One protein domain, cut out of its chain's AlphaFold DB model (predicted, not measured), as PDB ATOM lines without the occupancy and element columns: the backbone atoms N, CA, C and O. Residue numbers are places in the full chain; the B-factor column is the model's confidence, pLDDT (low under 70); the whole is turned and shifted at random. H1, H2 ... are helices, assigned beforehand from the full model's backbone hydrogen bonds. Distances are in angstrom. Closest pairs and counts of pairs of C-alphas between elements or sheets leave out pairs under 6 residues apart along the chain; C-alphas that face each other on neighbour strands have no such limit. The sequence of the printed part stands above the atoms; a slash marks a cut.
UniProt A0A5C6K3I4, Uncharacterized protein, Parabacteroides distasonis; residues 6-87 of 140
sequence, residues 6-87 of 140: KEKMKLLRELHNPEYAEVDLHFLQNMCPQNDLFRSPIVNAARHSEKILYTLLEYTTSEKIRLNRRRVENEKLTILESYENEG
ATOM      1  N   LYS A   6      25.302 139.647 111.991       96.94
ATOM      2  CA  LYS A   6      26.314 140.267 112.865       96.94
ATOM      3  C   LYS A   6      27.688 140.362 112.192       96.94
ATOM      4  O   LYS A   6      28.313 141.419 112.239       96.94
ATOM      5  N   GLU A   7      28.141 139.291 111.543       96.81
ATOM      6  CA  GLU A   7      29.407 139.278 110.794       96.81
ATOM      7  C   GLU A   7      29.337 140.191 109.573       96.81
ATOM      8  O   GLU A   7      30.245 140.985 109.350       96.81
ATOM      9  N   LYS A   8      28.229 140.149 108.828       95.88
ATOM     10  CA  LYS A   8      27.994 140.990 107.654       95.88
ATOM     11  C   LYS A   8      28.027 142.478 108.015       95.88
ATOM     12  O   LYS A   8      28.649 143.260 107.307       95.88
ATOM     13  N   MET A   9      27.452 142.862 109.158       96.94
ATOM     14  CA  MET A   9      27.545 144.221 109.708       96.94
ATOM     15  C   MET A   9      28.953 144.594 110.200       96.94
ATOM     16  O   MET A   9      29.333 145.760 110.102       96.94
ATOM     17  N   LYS A  10      29.743 143.643 110.721       97.81
ATOM     18  CA  LYS A  10      31.161 143.880 111.048       97.81
ATOM     19  C   LYS A  10      31.968 144.131 109.770       97.81
ATOM     20  O   LYS A  10      32.624 145.161 109.670       97.81
ATOM     21  N   LEU A  11      31.878 143.219 108.802       97.38
ATOM     22  CA  LEU A  11      32.608 143.281 107.535       97.38
ATOM     23  C   LEU A  11      32.214 144.499 106.698       97.38
ATOM     24  O   LEU A  11      33.082 145.100 106.081       97.38
ATOM     25  N   LEU A  12      30.942 144.909 106.721       97.19
ATOM     26  CA  LEU A  12      30.501 146.138 106.062       97.19
ATOM     27  C   LEU A  12      31.256 147.363 106.599       97.19
ATOM     28  O   LEU A  12      31.791 148.121 105.802       97.19
ATOM     29  N   ARG A  13      31.373 147.520 107.927       97.44
ATOM     30  CA  ARG A  13      32.147 148.620 108.540       97.44
ATOM     31  C   ARG A  13      33.657 148.499 108.311       97.44
ATOM     32  O   ARG A  13      34.329 149.510 108.194       97.44
ATOM     33  N   GLU A  14      34.183 147.277 108.253       97.19
ATOM     34  CA  GLU A  14      35.607 146.993 108.010       97.19
ATOM     35  C   GLU A  14      36.031 147.261 106.551       97.19
ATOM     36  O   GLU A  14      37.175 147.620 106.289       97.19
ATOM     37  N   LEU A  15      35.111 147.080 105.596       96.75
ATOM     38  CA  LEU A  15      35.348 147.243 104.156       96.75
ATOM     39  C   LEU A  15      34.827 148.574 103.596       96.75
ATOM     40  O   LEU A  15      35.075 148.858 102.417       96.75
ATOM     41  N   HIS A  16      34.089 149.365 104.383       96.75
ATOM     42  CA  HIS A  16      33.482 150.609 103.910       96.75
ATOM     43  C   HIS A  16      34.547 151.624 103.500       96.75
ATOM     44  O   HIS A  16      35.344 152.090 104.307       96.75
ATOM     45  N   ASN A  17      34.550 151.947 102.211       96.50
ATOM     46  CA  ASN A  17      35.308 153.043 101.636       96.50
ATOM     47  C   ASN A  17      34.633 153.408 100.294       96.50
ATOM     48  O   ASN A  17      34.601 152.554  99.400       96.50
ATOM     49  N   PRO A  18      34.066 154.622 100.146       97.00
ATOM     50  CA  PRO A  18      33.359 155.030  98.931       97.00
ATOM     51  C   PRO A  18      34.215 155.097  97.657       97.00
ATOM     52  O   PRO A  18      33.655 154.949  96.574       97.00
ATOM     53  N   GLU A  19      35.538 155.260  97.760       95.94
ATOM     54  CA  GLU A  19      36.437 155.400  96.599       95.94
ATOM     55  C   GLU A  19      36.474 154.132  95.729       95.94
ATOM     56  O   GLU A  19      36.623 154.200  94.511       95.94
ATOM     57  N   TYR A  20      36.271 152.961  96.338       97.00
ATOM     58  CA  TYR A  20      36.201 151.685  95.622       97.00
ATOM     59  C   TYR A  20      34.804 151.351  95.097       97.00
ATOM     60  O   TYR A  20      34.624 150.285  94.515       97.00
ATOM     61  N   ALA A  21      33.801 152.208  95.295       97.38
ATOM     62  CA  ALA A  21      32.416 151.825  95.042       97.38
ATOM     63  C   ALA A  21      32.136 151.478  93.570       97.38
ATOM     64  O   ALA A  21      31.353 150.570  93.325       97.38
ATOM     65  N   GLU A  22      32.798 152.127  92.605       97.12
ATOM     66  CA  GLU A  22      32.692 151.774  91.175       97.12
ATOM     67  C   GLU A  22      33.363 150.413  90.871       97.12
ATOM     68  O   GLU A  22      32.846 149.601  90.104       97.12
ATOM     69  N   VAL A  23      34.486 150.111  91.538       97.44
ATOM     70  CA  VAL A  23      35.206 148.825  91.427       97.44
ATOM     71  C   VAL A  23      34.384 147.678  92.024       97.44
ATOM     72  O   VAL A  23      34.281 146.598  91.438       97.44
ATOM     73  N   ASP A  24      33.756 147.931  93.170       97.62
ATOM     74  CA  ASP A  24      32.832 147.018  93.835       97.62
ATOM     75  C   ASP A  24      31.523 146.856  93.024       97.62
ATOM     76  O   ASP A  24      30.988 145.749  92.931       97.62
ATOM     77  N   LEU A  25      31.032 147.922  92.374       97.31
ATOM     78  CA  LEU A  25      29.848 147.903  91.504       97.31
ATOM     79  C   LEU A  25      30.075 147.005  90.284       97.31
ATOM     80  O   LEU A  25      29.264 146.114  90.027       97.31
ATOM     81  N   HIS A  26      31.190 147.184  89.570       96.50
ATOM     82  CA  HIS A  26      31.562 146.317  88.451       96.50
ATOM     83  C   HIS A  26      31.801 144.868  88.893       96.50
ATOM     84  O   HIS A  26      31.391 143.934  88.203       96.50
ATOM     85  N   PHE A  27      32.399 144.644  90.068       97.19
ATOM     86  CA  PHE A  27      32.552 143.289  90.601       97.19
ATOM     87  C   PHE A  27      31.193 142.629  90.886       97.19
ATOM     88  O   PHE A  27      31.005 141.453  90.573       97.19
ATOM     89  N   LEU A  28      30.219 143.388  91.396       96.75
ATOM     90  CA  LEU A  28      28.860 142.898  91.611       96.75
ATOM     91  C   LEU A  28      28.116 142.635  90.292       96.75
ATOM     92  O   LEU A  28      27.435 141.618  90.192       96.75
ATOM     93  N   GLN A  29      28.282 143.485  89.272       96.00
ATOM     94  CA  GLN A  29      27.739 143.249  87.924       96.00
ATOM     95  C   GLN A  29      28.273 141.941  87.326       96.00
ATOM     96  O   GLN A  29      27.499 141.140  86.811       96.00
ATOM     97  N   ASN A  30      29.578 141.687  87.458       95.06
ATOM     98  CA  ASN A  30      30.219 140.464  86.966       95.06
ATOM     99  C   ASN A  30      29.786 139.202  87.740       95.06
ATOM    100  O   ASN A  30      29.729 138.118  87.165       95.06
ATOM    101  N   MET A  31      29.485 139.326  89.038       93.31
ATOM    102  CA  MET A  31      29.077 138.206  89.901       93.31
ATOM    103  C   MET A  31      27.569 137.910  89.859       93.31
ATOM    104  O   MET A  31      27.167 136.757  90.000       93.31
ATOM    105  N   CYS A  32      26.725 138.936  89.721       93.50
ATOM    106  CA  CYS A  32      25.267 138.823  89.768       93.50
ATOM    107  C   CYS A  32      24.592 139.923  88.916       93.50
ATOM    108  O   CYS A  32      23.985 140.848  89.463       93.50
ATOM    109  N   PRO A  33      24.642 139.839  87.572       92.88
ATOM    110  CA  PRO A  33      24.111 140.888  86.688       92.88
ATOM    111  C   PRO A  33      22.584 141.062  86.772       92.88
ATOM    112  O   PRO A  33      22.058 142.077  86.331       92.88
ATOM    113  N   GLN A  34      21.872 140.087  87.347       92.81
ATOM    114  CA  GLN A  34      20.414 140.095  87.539       92.81
ATOM    115  C   GLN A  34      19.992 140.577  88.944       92.81
ATOM    116  O   GLN A  34      18.867 140.325  89.369       92.81
ATOM    117  N   ASN A  35      20.884 141.215  89.709       93.81
ATOM    118  CA  ASN A  35      20.557 141.688  91.055       93.81
ATOM    119  C   ASN A  35      19.600 142.900  91.034       93.81
ATOM    120  O   ASN A  35      19.808 143.845  90.272       93.81
ATOM    121  N   ASP A  36      18.612 142.922  91.939       93.25
ATOM    122  CA  ASP A  36      17.629 144.014  92.092       93.25
ATOM    123  C   ASP A  36      18.250 145.412  92.265       93.25
ATOM    124  O   ASP A  36      17.611 146.419  91.956       93.25
ATOM    125  N   LEU A  37      19.499 145.503  92.736       91.75
ATOM    126  CA  LEU A  37      20.256 146.753  92.803       91.75
ATOM    127  C   LEU A  37      20.351 147.460  91.437       91.75
ATOM    128  O   LEU A  37      20.319 148.688  91.400       91.75
ATOM    129  N   PHE A  38      20.425 146.700  90.341       93.31
ATOM    130  CA  PHE A  38      20.566 147.205  88.971       93.31
ATOM    131  C   PHE A  38      19.231 147.525  88.283       93.31
ATOM    132  O   PHE A  38      19.226 148.019  87.157       93.31
ATOM    133  N   ARG A  39      18.091 147.296  88.952       92.06
ATOM    134  CA  ARG A  39      16.754 147.628  88.425       92.06
ATOM    135  C   ARG A  39      16.561 149.132  88.176       92.06
ATOM    136  O   ARG A  39      15.717 149.512  87.367       92.06
ATOM    137  N   SER A  40      17.353 149.966  88.849       90.81
ATOM    138  CA  SER A  40      17.488 151.402  88.586       90.81
ATOM    139  C   SER A  40      18.952 151.728  88.270       90.81
ATOM    140  O   SER A  40      19.841 151.133  88.883       90.81
ATOM    141  N   PRO A  41      19.240 152.688  87.371       90.25
ATOM    142  CA  PRO A  41      20.612 153.078  87.066       90.25
ATOM    143  C   PRO A  41      21.292 153.717  88.285       90.25
ATOM    144  O   PRO A  41      20.777 154.670  88.874       90.25
ATOM    145  N   ILE A  42      22.477 153.218  88.639       93.38
ATOM    146  CA  ILE A  42      23.354 153.838  89.635       93.38
ATOM    147  C   ILE A  42      24.185 154.911  88.928       93.38
ATOM    148  O   ILE A  42      25.021 154.606  88.087       93.38
ATOM    149  N   VAL A  43      23.919 156.175  89.264       92.31
ATOM    150  CA  VAL A  43      24.575 157.362  88.668       92.31
ATOM    151  C   VAL A  43      25.790 157.826  89.494       92.31
ATOM    152  O   VAL A  43      26.566 158.673  89.065       92.31
ATOM    153  N   ASN A  44      25.953 157.293  90.707       95.12
ATOM    154  CA  ASN A  44      27.053 157.602  91.618       95.12
ATOM    155  C   ASN A  44      27.244 156.407  92.564       95.12
ATOM    156  O   ASN A  44      26.438 156.237  93.485       95.12
ATOM    157  N   ALA A  45      28.255 155.557  92.352       95.88
ATOM    158  CA  ALA A  45      28.414 154.375  93.200       95.88
ATOM    159  C   ALA A  45      28.816 154.743  94.632       95.88
ATOM    160  O   ALA A  45      28.363 154.087  95.565       95.88
ATOM    161  N   ALA A  46      29.588 155.815  94.839       96.88
ATOM    162  CA  ALA A  46      30.033 156.256  96.167       96.88
ATOM    163  C   ALA A  46      28.860 156.466  97.152       96.88
ATOM    164  O   ALA A  46      28.903 155.975  98.284       96.88
ATOM    165  N   ARG A  47      27.756 157.084  96.699       96.50
ATOM    166  CA  ARG A  47      26.490 157.237  97.453       96.50
ATOM    167  C   ARG A  47      25.753 155.925  97.734       96.50
ATOM    168  O   ARG A  47      24.891 155.888  98.608       96.50
ATOM    169  N   HIS A  48      26.072 154.860  97.007       96.44
ATOM    170  CA  HIS A  48      25.506 153.523  97.178       96.44
ATOM    171  C   HIS A  48      26.526 152.503  97.713       96.44
ATOM    172  O   HIS A  48      26.191 151.325  97.817       96.44
ATOM    173  N   SER A  49      27.728 152.949  98.101       97.25
ATOM    174  CA  SER A  49      28.867 152.126  98.534       97.25
ATOM    175  C   SER A  49      28.497 151.068  99.575       97.25
ATOM    176  O   SER A  49      28.763 149.886  99.368       97.25
ATOM    177  N   GLU A  50      27.807 151.455 100.652       97.06
ATOM    178  CA  GLU A  50      27.322 150.516 101.672       97.06
ATOM    179  C   GLU A  50      26.370 149.458 101.102       97.06
ATOM    180  O   GLU A  50      26.471 148.284 101.452       97.06
ATOM    181  N   LYS A  51      25.455 149.851 100.208       96.56
ATOM    182  CA  LYS A  51      24.469 148.936  99.619       96.56
ATOM    183  C   LYS A  51      25.141 147.959  98.652       96.56
ATOM    184  O   LYS A  51      24.862 146.767  98.717       96.56
ATOM    185  N   ILE A  52      26.062 148.446  97.817       97.44
ATOM    186  CA  ILE A  52      26.879 147.629  96.906       97.44
ATOM    187  C   ILE A  52      27.694 146.606  97.711       97.44
ATOM    188  O   ILE A  52      27.641 145.415  97.414       97.44
ATOM    189  N   LEU A  53      28.379 147.040  98.776       97.25
ATOM    190  CA  LEU A  53      29.155 146.163  99.659       97.25
ATOM    191  C   LEU A  53      28.290 145.151 100.412       97.25
ATOM    192  O   LEU A  53      28.644 143.974 100.496       97.25
ATOM    193  N   TYR A  54      27.144 145.583 100.940       96.88
ATOM    194  CA  TYR A  54      26.204 144.692 101.606       96.88
ATOM    195  C   TYR A  54      25.690 143.616 100.643       96.88
ATOM    196  O   TYR A  54      25.635 142.450 101.023       96.88
ATOM    197  N   THR A  55      25.370 143.962  99.397       96.00
ATOM    198  CA  THR A  55      24.952 142.987  98.384       96.00
ATOM    199  C   THR A  55      26.118 142.094  97.924       96.00
ATOM    200  O   THR A  55      25.943 140.883  97.824       96.00
ATOM    201  N   LEU A  56      27.338 142.616  97.747       96.25
ATOM    202  CA  LEU A  56      28.529 141.798  97.447       96.25
ATOM    203  C   LEU A  56      28.764 140.695  98.489       96.25
ATOM    204  O   LEU A  56      29.026 139.551  98.119       96.25
ATOM    205  N   LEU A  57      28.619 141.010  99.779       96.44
ATOM    206  CA  LEU A  57      28.786 140.062 100.891       96.44
ATOM    207  C   LEU A  57      27.730 138.929 100.923       96.44
ATOM    208  O   LEU A  57      27.758 138.100 101.831       96.44
ATOM    209  N   GLU A  58      26.803 138.867  99.963       94.69
ATOM    210  CA  GLU A  58      25.883 137.734  99.747       94.69
ATOM    211  C   GLU A  58      26.450 136.719  98.737       94.69
ATOM    212  O   GLU A  58      26.148 135.527  98.812       94.69
ATOM    213  N   TYR A  59      27.324 137.174  97.830       94.31
ATOM    214  CA  TYR A  59      27.861 136.388  96.713       94.31
ATOM    215  C   TYR A  59      29.370 136.108  96.822       94.31
ATOM    216  O   TYR A  59      29.868 135.153  96.222       94.31
ATOM    217  N   THR A  60      30.119 136.916  97.578       94.88
ATOM    218  CA  THR A  60      31.587 136.844  97.669       94.88
ATOM    219  C   THR A  60      32.105 137.020  99.104       94.88
ATOM    220  O   THR A  60      31.333 137.225 100.038       94.88
ATOM    221  N   THR A  61      33.421 136.897  99.302       95.81
ATOM    222  CA  THR A  61      34.078 137.049 100.613       95.81
ATOM    223  C   THR A  61      34.792 138.391 100.754       95.81
ATOM    224  O   THR A  61      35.197 138.993  99.758       95.81
ATOM    225  N   SER A  62      35.025 138.824 101.997       96.31
ATOM    226  CA  SER A  62      35.845 140.004 102.324       96.31
ATOM    227  C   SER A  62      37.199 140.005 101.607       96.31
ATOM    228  O   SER A  62      37.575 141.005 101.001       96.31
ATOM    229  N   GLU A  63      37.899 138.868 101.599       96.81
ATOM    230  CA  GLU A  63      39.216 138.751 100.958       96.81
ATOM    231  C   GLU A  63      39.146 138.872  99.436       96.81
ATOM    232  O   GLU A  63      40.034 139.468  98.830       96.81
ATOM    233  N   LYS A  64      38.072 138.383  98.804       96.88
ATOM    234  CA  LYS A  64      37.862 138.578  97.364       96.88
ATOM    235  C   LYS A  64      37.589 140.044  97.022       96.88
ATOM    236  O   LYS A  64      38.089 140.512  96.006       96.88
ATOM    237  N   ILE A  65      36.864 140.774  97.874       97.19
ATOM    238  CA  ILE A  65      36.651 142.226  97.724       97.19
ATOM    239  C   ILE A  65      37.991 142.967  97.861       97.19
ATOM    240  O   ILE A  65      38.367 143.722  96.966       97.19
ATOM    241  N   ARG A  66      38.767 142.688  98.922       97.69
ATOM    242  CA  ARG A  66      40.113 143.264  99.127       97.69
ATOM    243  C   ARG A  66      41.054 142.996  97.946       97.69
ATOM    244  O   ARG A  66      41.753 143.905  97.504       97.69
ATOM    245  N   LEU A  67      41.060 141.769  97.420       97.44
ATOM    246  CA  LEU A  67      41.900 141.381  96.282       97.44
ATOM    247  C   LEU A  67      41.470 142.067  94.976       97.44
ATOM    248  O   LEU A  67      42.329 142.516  94.221       97.44
ATOM    249  N   ASN A  68      40.161 142.183  94.724       96.31
ATOM    250  CA  ASN A  68      39.630 142.857  93.536       96.31
ATOM    251  C   ASN A  68      39.995 144.350  93.518       96.31
ATOM    252  O   ASN A  68      40.459 144.856  92.500       96.31
ATOM    253  N   ARG A  69      39.869 145.031  94.665       96.81
ATOM    254  CA  ARG A  69      40.281 146.434  94.833       96.81
ATOM    255  C   ARG A  69      41.769 146.633  94.525       96.81
ATOM    256  O   ARG A  69      42.096 147.386  93.612       96.81
ATOM    257  N   ARG A  70      42.649 145.862  95.181       96.69
ATOM    258  CA  ARG A  70      44.108 145.921  94.960       96.69
ATOM    259  C   ARG A  70      44.501 145.638  93.507       96.69
ATOM    260  O   ARG A  70      45.442 146.236  92.998       96.69
ATOM    261  N   ARG A  71      43.792 144.730  92.823       94.31
ATOM    262  CA  ARG A  71      44.036 144.455  91.400       94.31
ATOM    263  C   ARG A  71      43.842 145.711  90.548       94.31
ATOM    264  O   ARG A  71      44.713 146.004  89.736       94.31
ATOM    265  N   VAL A  72      42.746 146.444  90.747       91.62
ATOM    266  CA  VAL A  72      42.450 147.662  89.970       91.62
ATOM    267  C   VAL A  72      43.385 148.817  90.344       91.62
ATOM    268  O   VAL A  72      43.766 149.591  89.470       91.62
ATOM    269  N   GLU A  73      43.823 148.918  91.602       89.44
ATOM    270  CA  GLU A  73      44.871 149.873  91.996       89.44
ATOM    271  C   GLU A  73      46.193 149.607  91.264       89.44
ATOM    272  O   GLU A  73      46.761 150.524  90.674       89.44
ATOM    273  N   ASN A  74      46.650 148.351  91.235       88.12
ATOM    274  CA  ASN A  74      47.863 147.965  90.512       88.12
ATOM    275  C   ASN A  74      47.733 148.231  89.001       88.12
ATOM    276  O   ASN A  74      48.649 148.773  88.395       88.12
ATOM    277  N   GLU A  75      46.586 147.896  88.403       85.50
ATOM    278  CA  GLU A  75      46.294 148.145  86.984       85.50
ATOM    279  C   GLU A  75      46.338 149.651  86.656       85.50
ATOM    280  O   GLU A  75      46.976 150.061  85.687       85.50
ATOM    281  N   LYS A  76      45.769 150.495  87.526       80.25
ATOM    282  CA  LYS A  76      45.834 151.961  87.423       80.25
ATOM    283  C   LYS A  76      47.267 152.503  87.546       80.25
ATOM    284  O   LYS A  76      47.599 153.461  86.851       80.25
ATOM    285  N   LEU A  77      48.105 151.908  88.399       78.00
ATOM    286  CA  LEU A  77      49.518 152.282  88.541       78.00
ATOM    287  C   LEU A  77      50.339 151.907  87.299       78.00
ATOM    288  O   LEU A  77      51.046 152.762  86.780       78.00
ATOM    289  N   THR A  78      50.192 150.688  86.770       77.56
ATOM    290  CA  THR A  78      50.875 150.266  85.530       77.56
ATOM    291  C   THR A  78      50.475 151.131  84.331       77.56
ATOM    292  O   THR A  78      51.320 151.478  83.508       77.56
ATOM    293  N   ILE A  79      49.202 151.535  84.242       74.06
ATOM    294  CA  ILE A  79      48.740 152.465  83.202       74.06
ATOM    295  C   ILE A  79      49.414 153.840  83.360       74.06
ATOM    296  O   ILE A  79      49.908 154.385  82.372       74.06
ATOM    297  N   LEU A  80      49.492 154.390  84.576       72.44
ATOM    298  CA  LEU A  80      50.167 155.672  84.823       72.44
ATOM    299  C   LEU A  80      51.665 155.610  84.476       72.44
ATOM    300  O   LEU A  80      52.163 156.486  83.772       72.44
ATOM    301  N   GLU A  81      52.353 154.544  84.888       70.62
ATOM    302  CA  GLU A  81      53.770 154.309  84.583       70.62
ATOM    303  C   GLU A  81      54.032 154.209  83.071       70.62
ATOM    304  O   GLU A  81      55.052 154.705  82.591       70.62
ATOM    305  N   SER A  82      53.102 153.643  82.288       69.00
ATOM    306  CA  SER A  82      53.229 153.636  80.823       69.00
ATOM    307  C   SER A  82      53.149 155.044  80.214       69.00
ATOM    308  O   SER A  82      54.018 155.404  79.421       69.00
ATOM    309  N   TYR A  83      52.199 155.882  80.649       60.78
ATOM    310  CA  TYR A  83      52.063 157.254  80.145       60.78
ATOM    311  C   TYR A  83      53.232 158.174  80.533       60.78
ATOM    312  O   TYR A  83      53.584 159.060  79.756       60.78
ATOM    313  N   GLU A  84      53.864 157.974  81.694       61.19
ATOM    314  CA  GLU A  84      55.051 158.756  82.076       61.19
ATOM    315  C   GLU A  84      56.314 158.333  81.296       61.19
ATOM    316  O   GLU A  84      57.169 159.174  81.006       61.19
ATOM    317  N   ASN A  85      56.418 157.066  80.870       56.12
ATOM    318  CA  ASN A  85      57.551 156.574  80.074       56.12
ATOM    319  C   ASN A  85      57.478 156.927  78.573       56.12
ATOM    320  O   ASN A  85      58.522 157.041  77.924       56.12
ATOM    321  N   GLU A  86      56.291 157.169  78.002       52.84
ATOM    322  CA  GLU A  86      56.147 157.566  76.584       52.84
ATOM    323  C   GLU A  86      56.788 158.935  76.250       52.84
ATOM    324  O   GLU A  86      57.024 159.249  75.079       52.84
ATOM    325  N   GLY A  87      57.160 159.728  77.261       46.91
ATOM    326  CA  GLY A  87      57.815 161.030  77.097       46.91
ATOM    327  C   GLY A  87      59.256 161.013  76.556       46.91
ATOM    328  O   GLY A  87      59.774 162.083  76.232       46.91
TER     329      GLY A  87
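Overview. This is residues 6 to 87 of the 140 residues of an uncharacterized protein of Parabacteroides distasonis (UniProt A0A5C6K3I4). Look for a small, compact body of helices with one long arm: H5 begins in the body, packs on H2 with residues 65 to 72, and sticks out from residue 74 onward. Within the body H2 and H4 pack together as its core, H1 packs across H4, and the short H3 sits near both H2 and H4. The printed part has 82 residues with five named helices, H1 to H5 in chain order, and no named strand; its class is all helix. It is elongated, spanning 50 by 27 by 21 A, and only just loose, close to compact, with a radius of gyration of the C-alphas of 14.3 A.

Along the chain. Find C-alpha 62 at (35.845, 140.004, 102.324); from there H5, residues 62 to 85, runs 35.2 A to C-alpha 85 at (57.551, 156.574, 80.074). H2 holds residues 18 to 31 over 19.6 A, and H4 residues 46 to 59 over 20.0 A. H1, residues 6 to 15, begins at C-alpha 6, (26.314, 140.267, 112.865), and is 14.4 A long; H3, residues 36 to 39, is 5.2 A long.

Arrangement. H5 touches H2, closest at the C-alphas of Val 23 and Arg 69, 6.6 A, only just about perpendicular at 70.2 degrees. H2 touches H4 at a steep tilt of 39 degrees, the same way, closest at the C-alphas of Pro 18 and Ala 46, 4.5 A. H1 touches H4 at a steep 48 degrees, opposite ways, with the C-alphas of Leu 12 and Tyr 54 closest, 6.4 A. H4 and H5 meet only through their link. Every O i to N i+4 pair is within hydrogen-bond range in H1 and H5, against 8 of 10 in H2 and 6 of 10 in H4; H3 is too short for such a pair.

Size, cuts and confidence. The C-alphas of Lys 6 and Gly 87 are the two farthest apart, 52.0 A. Residues 74 to 87 stand free; without them the body spans 29 by 27 by 21 A. The printed part has no cut, no link is long, and pLDDT is under 70 at residues 82 to 87.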